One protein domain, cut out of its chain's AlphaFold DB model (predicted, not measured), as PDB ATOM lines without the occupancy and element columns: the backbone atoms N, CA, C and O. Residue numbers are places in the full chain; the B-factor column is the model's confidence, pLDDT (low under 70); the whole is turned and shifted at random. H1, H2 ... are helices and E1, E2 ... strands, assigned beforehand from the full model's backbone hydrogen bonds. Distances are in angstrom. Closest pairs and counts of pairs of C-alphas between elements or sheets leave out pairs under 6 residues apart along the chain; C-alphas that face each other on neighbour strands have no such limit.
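Overview. This is residues 25 to 86 of the 415 residues of the protein "TonB_dep_Rec domain-containing protein" of Pseudomonas sp. (UniProt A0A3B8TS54). Two helices, H2 and the longer H4, cross at a steep angle to make the core, with H3 near H2 at one end of the longest axis and a small ladder of two antiparallel strands, E1 and E2, at the other. The ladder brings the two ends of the printed part together, the short H1 sits between it and H2, and residues 52 to 60 run as a loop from H3 to H4. The printed part has 62 residues, with four named helices and two named strands in the order E1, H1, H2, H3, H4, E2; the sheet has the order E1 - E2 and is antiparallel, and the class is mostly helix. The whole is compact, with a radius of gyration of the C-alphas of 11.9 A, and the C-alphas span 33 by 26 by 18 A along their three main axes.

Along the chain. The printed part begins with strand E1, residues 25 to 27, whose first C-alpha, that of Cys 25, is at (20.321, -45.852, 23.914). Helix H1, residues 28 to 31, follows directly and measures 5.6 A from first to last C-alpha. After Ser 32 comes helix H2, residues 33 to 40, 10.5 A long from first to last C-alpha. Helix H3, residues 44 to 51, measures 10.6 A in the same way. Helix H4, residues 61 to 75, is the longest helix, with 15 residues and 21.3 A from C-alpha 61 at (34.761, -38.067, 51.044) to C-alpha 75. Strand E2, residues 82 to 86, measures 13.7 A and ends with C-alpha 86 at (19.039, -37.721, 20.481).

Arrangement. E1 and E2 are antiparallel neighbours, with 142 degrees between their N-to-C directions. The C-alphas of Cys 25 and Cys 84 face each other at 4.0 A. Across this pair, N 26 and O 83 are 3.1 A apart and N 83 and O 26 are 2.9 A apart, both within hydrogen-bond range. The closest C-alphas of H1 and E2 are those of Gln 28 and His 82, 5.3 A apart. H1 and H2 are close but not clearly touching; their closest C-alphas, those of Ile 29 and Leu 35, are 7.2 A apart. H2 and H4 touch, with the C-alphas of Leu 38 and Leu 66 the closest at 6.0 A. They run opposite ways at a steep tilt of 57 degrees. H2 and H3 are close but not clearly touching, with the C-alphas of Trp 39 and Arg 47 the closest at 6.3 A, and run opposite ways at a steep tilt of 38 degrees. H3 and H4 are apart, and so are H3 and E2. In H2 and H4 every O i to N i+4 pair is within hydrogen-bond range; in H3 it is 3 of 4, and H1, with 4 residues, is too short for such a pair.

Size, cuts and confidence. The two C-alphas farthest apart are those of Asn 58 and Leu 86, at 35.9 A, while the first and last printed C-alphas, those of Cys 25 and Leu 86, are 8.9 A apart. The printed part has no cut. The links E1 to H1, H1 to H2 and H2 to H3 are tight; H3 to H4, with 9 residues between, and H4 to E2, with 6, are short, and no link is long. The mean pLDDT of the printed part is 89.4, and the model's confidence is under 70 at residues 76 to 79, in the link from H4 to E2.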
ATOM      1  N   CYS A  25      20.967 -45.242  22.757       94.94
ATOM      2  CA  CYS A  25      20.321 -45.852  23.914       94.94
ATOM      3  C   CYS A  25      21.383 -46.310  24.910       94.94
ATOM      4  O   CYS A  25      22.367 -46.919  24.503       94.94
ATOM      5  N   ASP A  26      21.155 -46.056  26.194       93.62
ATOM      6  CA  ASP A  26      22.001 -46.550  27.286       93.62
ATOM      7  C   ASP A  26      21.132 -46.831  28.526       93.62
ATOM      8  O   ASP A  26      19.935 -46.511  28.555       93.62
ATOM      9  N   ALA A  27      21.718 -47.438  29.554       92.06
ATOM     10  CA  ALA A  27      21.093 -47.608  30.852       92.06
ATOM     11  C   ALA A  27      20.778 -46.250  31.496       92.06
ATOM     12  O   ALA A  27      21.575 -45.318  31.440       92.06
ATOM     13  N   GLN A  28      19.633 -46.141  32.174       91.31
ATOM     14  CA  GLN A  28      19.193 -44.893  32.810       91.31
ATOM     15  C   GLN A  28      20.213 -44.330  33.807       91.31
ATOM     16  O   GLN A  28      20.362 -43.115  33.926       91.31
ATOM     17  N   ILE A  29      20.966 -45.204  34.478       90.12
ATOM     18  CA  ILE A  29      22.027 -44.810  35.410       90.12
ATOM     19  C   ILE A  29      23.130 -43.973  34.736       90.12
ATOM     20  O   ILE A  29      23.676 -43.069  35.372       90.12
ATOM     21  N   SER A  30      23.399 -44.204  33.445       91.94
ATOM     22  CA  SER A  30      24.387 -43.484  32.627       91.94
ATOM     23  C   SER A  30      24.040 -42.005  32.411       91.94
ATOM     24  O   SER A  30      24.885 -41.229  31.965       91.94
ATOM     25  N   PHE A  31      22.812 -41.607  32.745       92.81
ATOM     26  CA  PHE A  31      22.295 -40.245  32.621       92.81
ATOM     27  C   PHE A  31      22.046 -39.570  33.982       92.81
ATOM     28  O   PHE A  31      21.481 -38.480  34.045       92.81
ATOM     29  N   SER A  32      22.436 -40.213  35.087       91.31
ATOM     30  CA  SER A  32      22.270 -39.660  36.437       91.31
ATOM     31  C   SER A  32      23.263 -38.531  36.730       91.31
ATOM     32  O   SER A  32      24.412 -38.545  36.274       91.31
ATOM     33  N   SER A  33      22.843 -37.561  37.543       92.00
ATOM     34  CA  SER A  33      23.710 -36.483  38.035       92.00
ATOM     35  C   SER A  33      24.871 -37.006  38.883       92.00
ATOM     36  O   SER A  33      25.987 -36.500  38.796       92.00
ATOM     37  N   GLU A  34      24.623 -38.046  39.670       93.69
ATOM     38  CA  GLU A  34      25.554 -38.641  40.617       93.69
ATOM     39  C   GLU A  34      26.693 -39.361  39.893       93.69
ATOM     40  O   GLU A  34      27.860 -39.176  40.247       93.69
ATOM     41  N   LEU A  35      26.383 -40.136  38.844       93.12
ATOM     42  CA  LEU A  35      27.413 -40.799  38.046       93.12
ATOM     43  C   LEU A  35      28.215 -39.795  37.207       93.12
ATOM     44  O   LEU A  35      29.435 -39.931  37.109       93.12
ATOM     45  N   ASN A  36      27.555 -38.763  36.662       93.25
ATOM     46  CA  ASN A  36      28.221 -37.638  35.995       93.25
ATOM     47  C   ASN A  36      29.237 -36.959  36.925       93.25
ATOM     48  O   ASN A  36      30.394 -36.747  36.557       93.25
ATOM     49  N   GLU A  37      28.822 -36.630  38.150       95.12
ATOM     50  CA  GLU A  37      29.696 -35.991  39.128       95.12
ATOM     51  C   GLU A  37      30.854 -36.909  39.523       95.12
ATOM     52  O   GLU A  37      32.005 -36.466  39.512       95.12
ATOM     53  N   LEU A  38      30.570 -38.187  39.806       95.62
ATOM     54  CA  LEU A  38      31.583 -39.179  40.164       95.62
ATOM     55  C   LEU A  38      32.643 -39.303  39.072       95.62
ATOM     56  O   LEU A  38      33.834 -39.325  39.383       95.62
ATOM     57  N   TRP A  39      32.231 -39.348  37.804       93.94
ATOM     58  CA  TRP A  39      33.151 -39.370  36.671       93.94
ATOM     59  C   TRP A  39      34.011 -38.105  36.616       93.94
ATOM     60  O   TRP A  39      35.242 -38.193  36.566       93.94
ATOM     61  N   ARG A  40      33.382 -36.925  36.687       92.06
ATOM     62  CA  ARG A  40      34.060 -35.628  36.563       92.06
ATOM     63  C   ARG A  40      35.135 -35.431  37.629       92.06
ATOM     64  O   ARG A  40      36.247 -35.043  37.283       92.06
ATOM     65  N   ILE A  41      34.844 -35.757  38.890       93.38
ATOM     66  CA  ILE A  41      35.793 -35.587  40.007       93.38
ATOM     67  C   ILE A  41      36.808 -36.736  40.135       93.38
ATOM     68  O   ILE A  41      37.668 -36.697  41.010       93.38
ATOM     69  N   SER A  42      36.694 -37.787  39.320       92.50
ATOM     70  CA  SER A  42      37.619 -38.924  39.328       92.50
ATOM     71  C   SER A  42      38.841 -38.674  38.452       92.50
ATOM     72  O   SER A  42      38.728 -38.146  37.347       92.50
ATOM     73  N   SER A  43      40.010 -39.117  38.921       90.00
ATOM     74  CA  SER A  43      41.233 -39.128  38.114       90.00
ATOM     75  C   SER A  43      41.133 -40.128  36.958       90.00
ATOM     76  O   SER A  43      40.304 -41.040  36.981       90.00
ATOM     77  N   PHE A  44      42.018 -40.019  35.966       85.38
ATOM     78  CA  PHE A  44      42.077 -40.965  34.846       85.38
ATOM     79  C   PHE A  44      42.151 -42.435  35.313       85.38
ATOM     80  O   PHE A  44      41.362 -43.275  34.883       85.38
ATOM     81  N   ALA A  45      43.021 -42.736  36.282       86.62
ATOM     82  CA  ALA A  45      43.151 -44.083  36.844       86.62
ATOM     83  C   ALA A  45      41.878 -44.559  37.575       86.62
ATOM     84  O   ALA A  45      41.549 -45.748  37.549       86.62
ATOM     85  N   GLN A  46      41.145 -43.647  38.220       92.19
ATOM     86  CA  GLN A  46      39.867 -43.954  38.868       92.19
ATOM     87  C   GLN A  46      38.751 -44.179  37.833       92.19
ATOM     88  O   GLN A  46      37.996 -45.142  37.962       92.19
ATOM     89  N   ARG A  47      38.687 -43.370  36.766       91.12
ATOM     90  CA  ARG A  47      37.741 -43.531  35.643       91.12
ATOM     91  C   ARG A  47      37.896 -44.883  34.945       91.12
ATOM     92  O   ARG A  47      36.900 -45.540  34.650       91.12
ATOM     93  N   GLU A  48      39.127 -45.367  34.789       86.75
ATOM     94  CA  GLU A  48      39.396 -46.713  34.266       86.75
ATOM     95  C   GLU A  48      38.809 -47.837  35.138       86.75
ATOM     96  O   GLU A  48      38.388 -48.874  34.617       86.75
ATOM     97  N   ARG A  49      38.728 -47.638  36.461       89.69
ATOM     98  CA  ARG A  49      38.031 -48.567  37.366       89.69
ATOM     99  C   ARG A  49      36.515 -48.447  37.254       89.69
ATOM    100  O   ARG A  49      35.859 -49.482  37.130       89.69
ATOM    101  N   LEU A  50      35.981 -47.223  37.226       89.38
ATOM    102  CA  LEU A  50      34.543 -46.963  37.061       89.38
ATOM    103  C   LEU A  50      33.998 -47.587  35.773       89.38
ATOM    104  O   LEU A  50      32.960 -48.238  35.800       89.38
ATOM    105  N   ARG A  51      34.745 -47.488  34.667       84.44
ATOM    106  CA  ARG A  51      34.400 -48.109  33.378       84.44
ATOM    107  C   ARG A  51      34.253 -49.631  33.461       84.44
ATOM    108  O   ARG A  51      33.494 -50.224  32.707       84.44
ATOM    109  N   ARG A  52      34.982 -50.272  34.378       83.94
ATOM    110  CA  ARG A  52      34.908 -51.718  34.645       83.94
ATOM    111  C   ARG A  52      33.918 -52.057  35.764       83.94
ATOM    112  O   ARG A  52      33.961 -53.179  36.262       83.94
ATOM    113  N   LEU A  53      33.097 -51.089  36.187       81.69
ATOM    114  CA  LEU A  53      32.170 -51.190  37.316       81.69
ATOM    115  C   LEU A  53      32.863 -51.647  38.611       81.69
ATOM    116  O   LEU A  53      32.295 -52.381  39.417       81.69
ATOM    117  N   LYS A  54      34.124 -51.237  38.808       86.06
ATOM    118  CA  LYS A  54      34.900 -51.544  40.014       86.06
ATOM    119  C   LYS A  54      34.962 -50.327  40.937       86.06
ATOM    120  O   LYS A  54      35.121 -49.213  40.433       86.06
ATOM    121  N   PRO A  55      34.954 -50.523  42.271       88.88
ATOM    122  CA  PRO A  55      35.199 -49.440  43.215       88.88
ATOM    123  C   PRO A  55      36.537 -48.746  42.934       88.88
ATOM    124  O   PRO A  55      37.558 -49.401  42.692       88.88
ATOM    125  N   ILE A  56      36.555 -47.420  42.974       93.81
ATOM    126  CA  ILE A  56      37.758 -46.600  42.898       93.81
ATOM    127  C   ILE A  56      38.588 -46.759  44.179       93.81
ATOM    128  O   ILE A  56      38.059 -46.971  45.270       93.81
ATOM    129  N   GLY A  57      39.913 -46.690  44.039       91.44
ATOM    130  CA  GLY A  57      40.835 -46.693  45.177       91.44
ATOM    131  C   GLY A  57      41.011 -45.288  45.757       91.44
ATOM    132  O   GLY A  57      40.955 -44.313  45.006       91.44
ATOM    133  N   ASN A  58      41.245 -45.212  47.072       92.88
ATOM    134  CA  ASN A  58      41.490 -43.980  47.835       92.88
ATOM    135  C   ASN A  58      40.505 -42.836  47.499       92.88
ATOM    136  O   ASN A  58      40.944 -41.765  47.073       92.88
ATOM    137  N   PRO A  59      39.179 -43.051  47.624       95.12
ATOM    138  CA  PRO A  59      38.199 -42.020  47.307       95.12
ATOM    139  C   PRO A  59      38.273 -40.856  48.304       95.12
ATOM    140  O   PRO A  59      38.387 -41.061  49.512       95.12
ATOM    141  N   SER A  60      38.118 -39.629  47.810       96.88
ATOM    142  CA  SER A  60      37.742 -38.487  48.653       96.88
ATOM    143  C   SER A  60      36.379 -38.723  49.318       96.88
ATOM    144  O   SER A  60      35.594 -39.562  48.871       96.88
ATOM    145  N   ALA A  61      36.047 -37.944  50.351       97.06
ATOM    146  CA  ALA A  61      34.761 -38.067  51.044       97.06
ATOM    147  C   ALA A  61      33.560 -37.986  50.080       97.06
ATOM    148  O   ALA A  61      32.650 -38.813  50.151       97.06
ATOM    149  N   ARG A  62      33.584 -37.049  49.117       97.06
ATOM    150  CA  ARG A  62      32.519 -36.922  48.109       97.06
ATOM    151  C   ARG A  62      32.477 -38.121  47.162       97.06
ATOM    152  O   ARG A  62      31.398 -38.642  46.891       97.06
ATOM    153  N   GLN A  63      33.638 -38.591  46.705       97.25
ATOM    154  CA  GLN A  63      33.724 -39.784  45.863       97.25
ATOM    155  C   GLN A  63      33.199 -41.035  46.578       97.25
ATOM    156  O   GLN A  63      32.527 -41.842  45.948       97.25
ATOM    157  N   ALA A  64      33.457 -41.191  47.879       96.38
ATOM    158  CA  ALA A  64      32.982 -42.334  48.656       96.38
ATOM    159  C   ALA A  64      31.446 -42.373  48.730       96.38
ATOM    160  O   ALA A  64      30.849 -43.429  48.537       96.38
ATOM    161  N   VAL A  65      30.804 -41.217  48.934       97.06
ATOM    162  CA  VAL A  65      29.336 -41.093  48.925       97.06
ATOM    163  C   VAL A  65      28.756 -41.485  47.564       97.06
ATOM    164  O   VAL A  65      27.875 -42.341  47.496       97.06
ATOM    165  N   LEU A  66      29.274 -40.903  46.479       96.69
ATOM    166  CA  LEU A  66      28.795 -41.175  45.119       96.69
ATOM    167  C   LEU A  66      29.058 -42.626  44.688       96.69
ATOM    168  O   LEU A  66      28.232 -43.247  44.024       96.69
ATOM    169  N   GLN A  67      30.187 -43.198  45.104       94.50
ATOM    170  CA  GLN A  67      30.494 -44.602  44.872       94.50
ATOM    171  C   GLN A  67      29.525 -45.530  45.611       94.50
ATOM    172  O   GLN A  67      29.069 -46.509  45.027       94.50
ATOM    173  N   ASN A  68      29.199 -45.244  46.873       93.38
ATOM    174  CA  ASN A  68      28.235 -46.048  47.627       93.38
ATOM    175  C   ASN A  68      26.836 -45.971  47.006       93.38
ATOM    176  O   ASN A  68      26.155 -46.992  46.923       93.38
ATOM    177  N   TRP A  69      26.436 -44.795  46.510       92.69
ATOM    178  CA  TRP A  69      25.224 -44.644  45.702       92.69
ATOM    179  C   TRP A  69      25.266 -45.546  44.459       92.69
ATOM    180  O   TRP A  69      24.335 -46.323  44.249       92.69
ATOM    181  N   LEU A  70      26.365 -45.526  43.692       90.94
ATOM    182  CA  LEU A  70      26.532 -46.351  42.489       90.94
ATOM    183  C   LEU A  70      26.450 -47.848  42.816       90.94
ATOM    184  O   LEU A  70      25.754 -48.590  42.129       90.94
ATOM    185  N   ILE A  71      27.114 -48.295  43.886       88.94
ATOM    186  CA  ILE A  71      27.038 -49.686  44.359       88.94
ATOM    187  C   ILE A  71      25.595 -50.045  44.724       88.94
ATOM    188  O   ILE A  71      25.118 -51.103  44.326       88.94
ATOM    189  N   GLY A  72      24.876 -49.162  45.425       87.94
ATOM    190  CA  GLY A  72      23.467 -49.364  45.762       87.94
ATOM    191  C   GLY A  72      22.584 -49.568  44.529       87.94
ATOM    192  O   GLY A  72      21.767 -50.486  44.514       87.94
ATOM    193  N   GLN A  73      22.798 -48.781  43.470       85.31
ATOM    194  CA  GLN A  73      22.099 -48.954  42.191       85.31
ATOM    195  C   GLN A  73      22.463 -50.284  41.503       85.31
ATOM    196  O   GLN A  73      21.597 -50.943  40.932       85.31
ATOM    197  N   LEU A  74      23.729 -50.707  41.584       81.44
ATOM    198  CA  LEU A  74      24.223 -51.948  40.978       81.44
ATOM    199  C   LEU A  74      23.851 -53.221  41.753       81.44
ATOM    200  O   LEU A  74      23.983 -54.303  41.202       81.44
ATOM    201  N   VAL A  75      23.426 -53.146  43.016       74.88
ATOM    202  CA  VAL A  75      23.007 -54.330  43.797       74.88
ATOM    203  C   VAL A  75      21.536 -54.689  43.545       74.88
ATOM    204  O   VAL A  75      21.154 -55.848  43.687       74.88
ATOM    205  N   GLN A  76      20.709 -53.742  43.094       68.19
ATOM    206  CA  GLN A  76      19.275 -53.938  42.819       68.19
ATOM    207  C   GLN A  76      18.984 -54.646  41.471       68.19
ATOM    208  O   GLN A  76      17.951 -54.395  40.854       68.19
ATOM    209  N   LEU A  77      19.891 -55.507  40.986       57.75
ATOM    210  CA  LEU A  77      19.936 -56.035  39.610       57.75
ATOM    211  C   LEU A  77      18.711 -56.870  39.187       57.75
ATOM    212  O   LEU A  77      18.725 -58.100  39.200       57.75
ATOM    213  N   GLY A  78      17.676 -56.177  38.712       59.81
ATOM    214  CA  GLY A  78      16.871 -56.604  37.565       59.81
ATOM    215  C   GLY A  78      17.514 -56.172  36.236       59.81
ATOM    216  O   GLY A  78      18.700 -55.845  36.177       59.81
ATOM    217  N   ALA A  79      16.729 -56.127  35.152       63.66
ATOM    218  CA  ALA A  79      17.152 -55.483  33.906       63.66
ATOM    219  C   ALA A  79      17.280 -53.965  34.130       63.66
ATOM    220  O   ALA A  79      16.298 -53.316  34.495       63.66
ATOM    221  N   LEU A  80      18.475 -53.393  33.925       76.75
ATOM    222  CA  LEU A  80      18.667 -51.940  33.983       76.75
ATOM    223  C   LEU A  80      17.718 -51.285  32.979       76.75
ATOM    224  O   LEU A  80      17.803 -51.560  31.783       76.75
ATOM    225  N   ALA A  81      16.834 -50.407  33.451       87.12
ATOM    226  CA  ALA A  81      15.986 -49.631  32.560       87.12
ATOM    227  C   ALA A  81      16.868 -48.885  31.549       87.12
ATOM    228  O   ALA A  81      17.942 -48.382  31.891       87.12
ATOM    229  N   HIS A  82      16.445 -48.852  30.292       92.50
ATOM    230  CA  HIS A  82      17.159 -48.156  29.229       92.50
ATOM    231  C   HIS A  82      16.387 -46.923  28.811       92.50
ATOM    232  O   HIS A  82      15.169 -46.846  28.966       92.50
ATOM    233  N   SER A  83      17.098 -45.932  28.299       94.38
ATOM    234  CA  SER A  83      16.486 -44.761  27.695       94.38
ATOM    235  C   SER A  83      17.252 -44.372  26.451       94.38
ATOM    236  O   SER A  83      18.479 -44.430  26.410       94.38
ATOM    237  N   CYS A  84      16.499 -44.024  25.417       96.56
ATOM    238  CA  CYS A  84      17.029 -43.652  24.122       96.56
ATOM    239  C   CYS A  84      16.763 -42.177  23.871       96.56
ATOM    240  O   CYS A  84      15.614 -41.745  23.949       96.56
ATOM    241  N   GLY A  85      17.783 -41.420  23.492       96.38
ATOM    242  CA  GLY A  85      17.649 -40.001  23.190       96.38
ATOM    243  C   GLY A  85      18.544 -39.562  22.042       96.38
ATOM    244  O   GLY A  85      19.396 -40.311  21.565       96.38
ATOM    245  N   LEU A  86      18.296 -38.356  21.556       97.06
ATOM    246  CA  LEU A  86      19.039 -37.721  20.481       97.06
ATOM    247  C   LEU A  86      20.342 -37.138  21.023       97.06
ATOM    248  O   LEU A  86      20.333 -36.356  21.975       97.06
TER     249      LEU A  86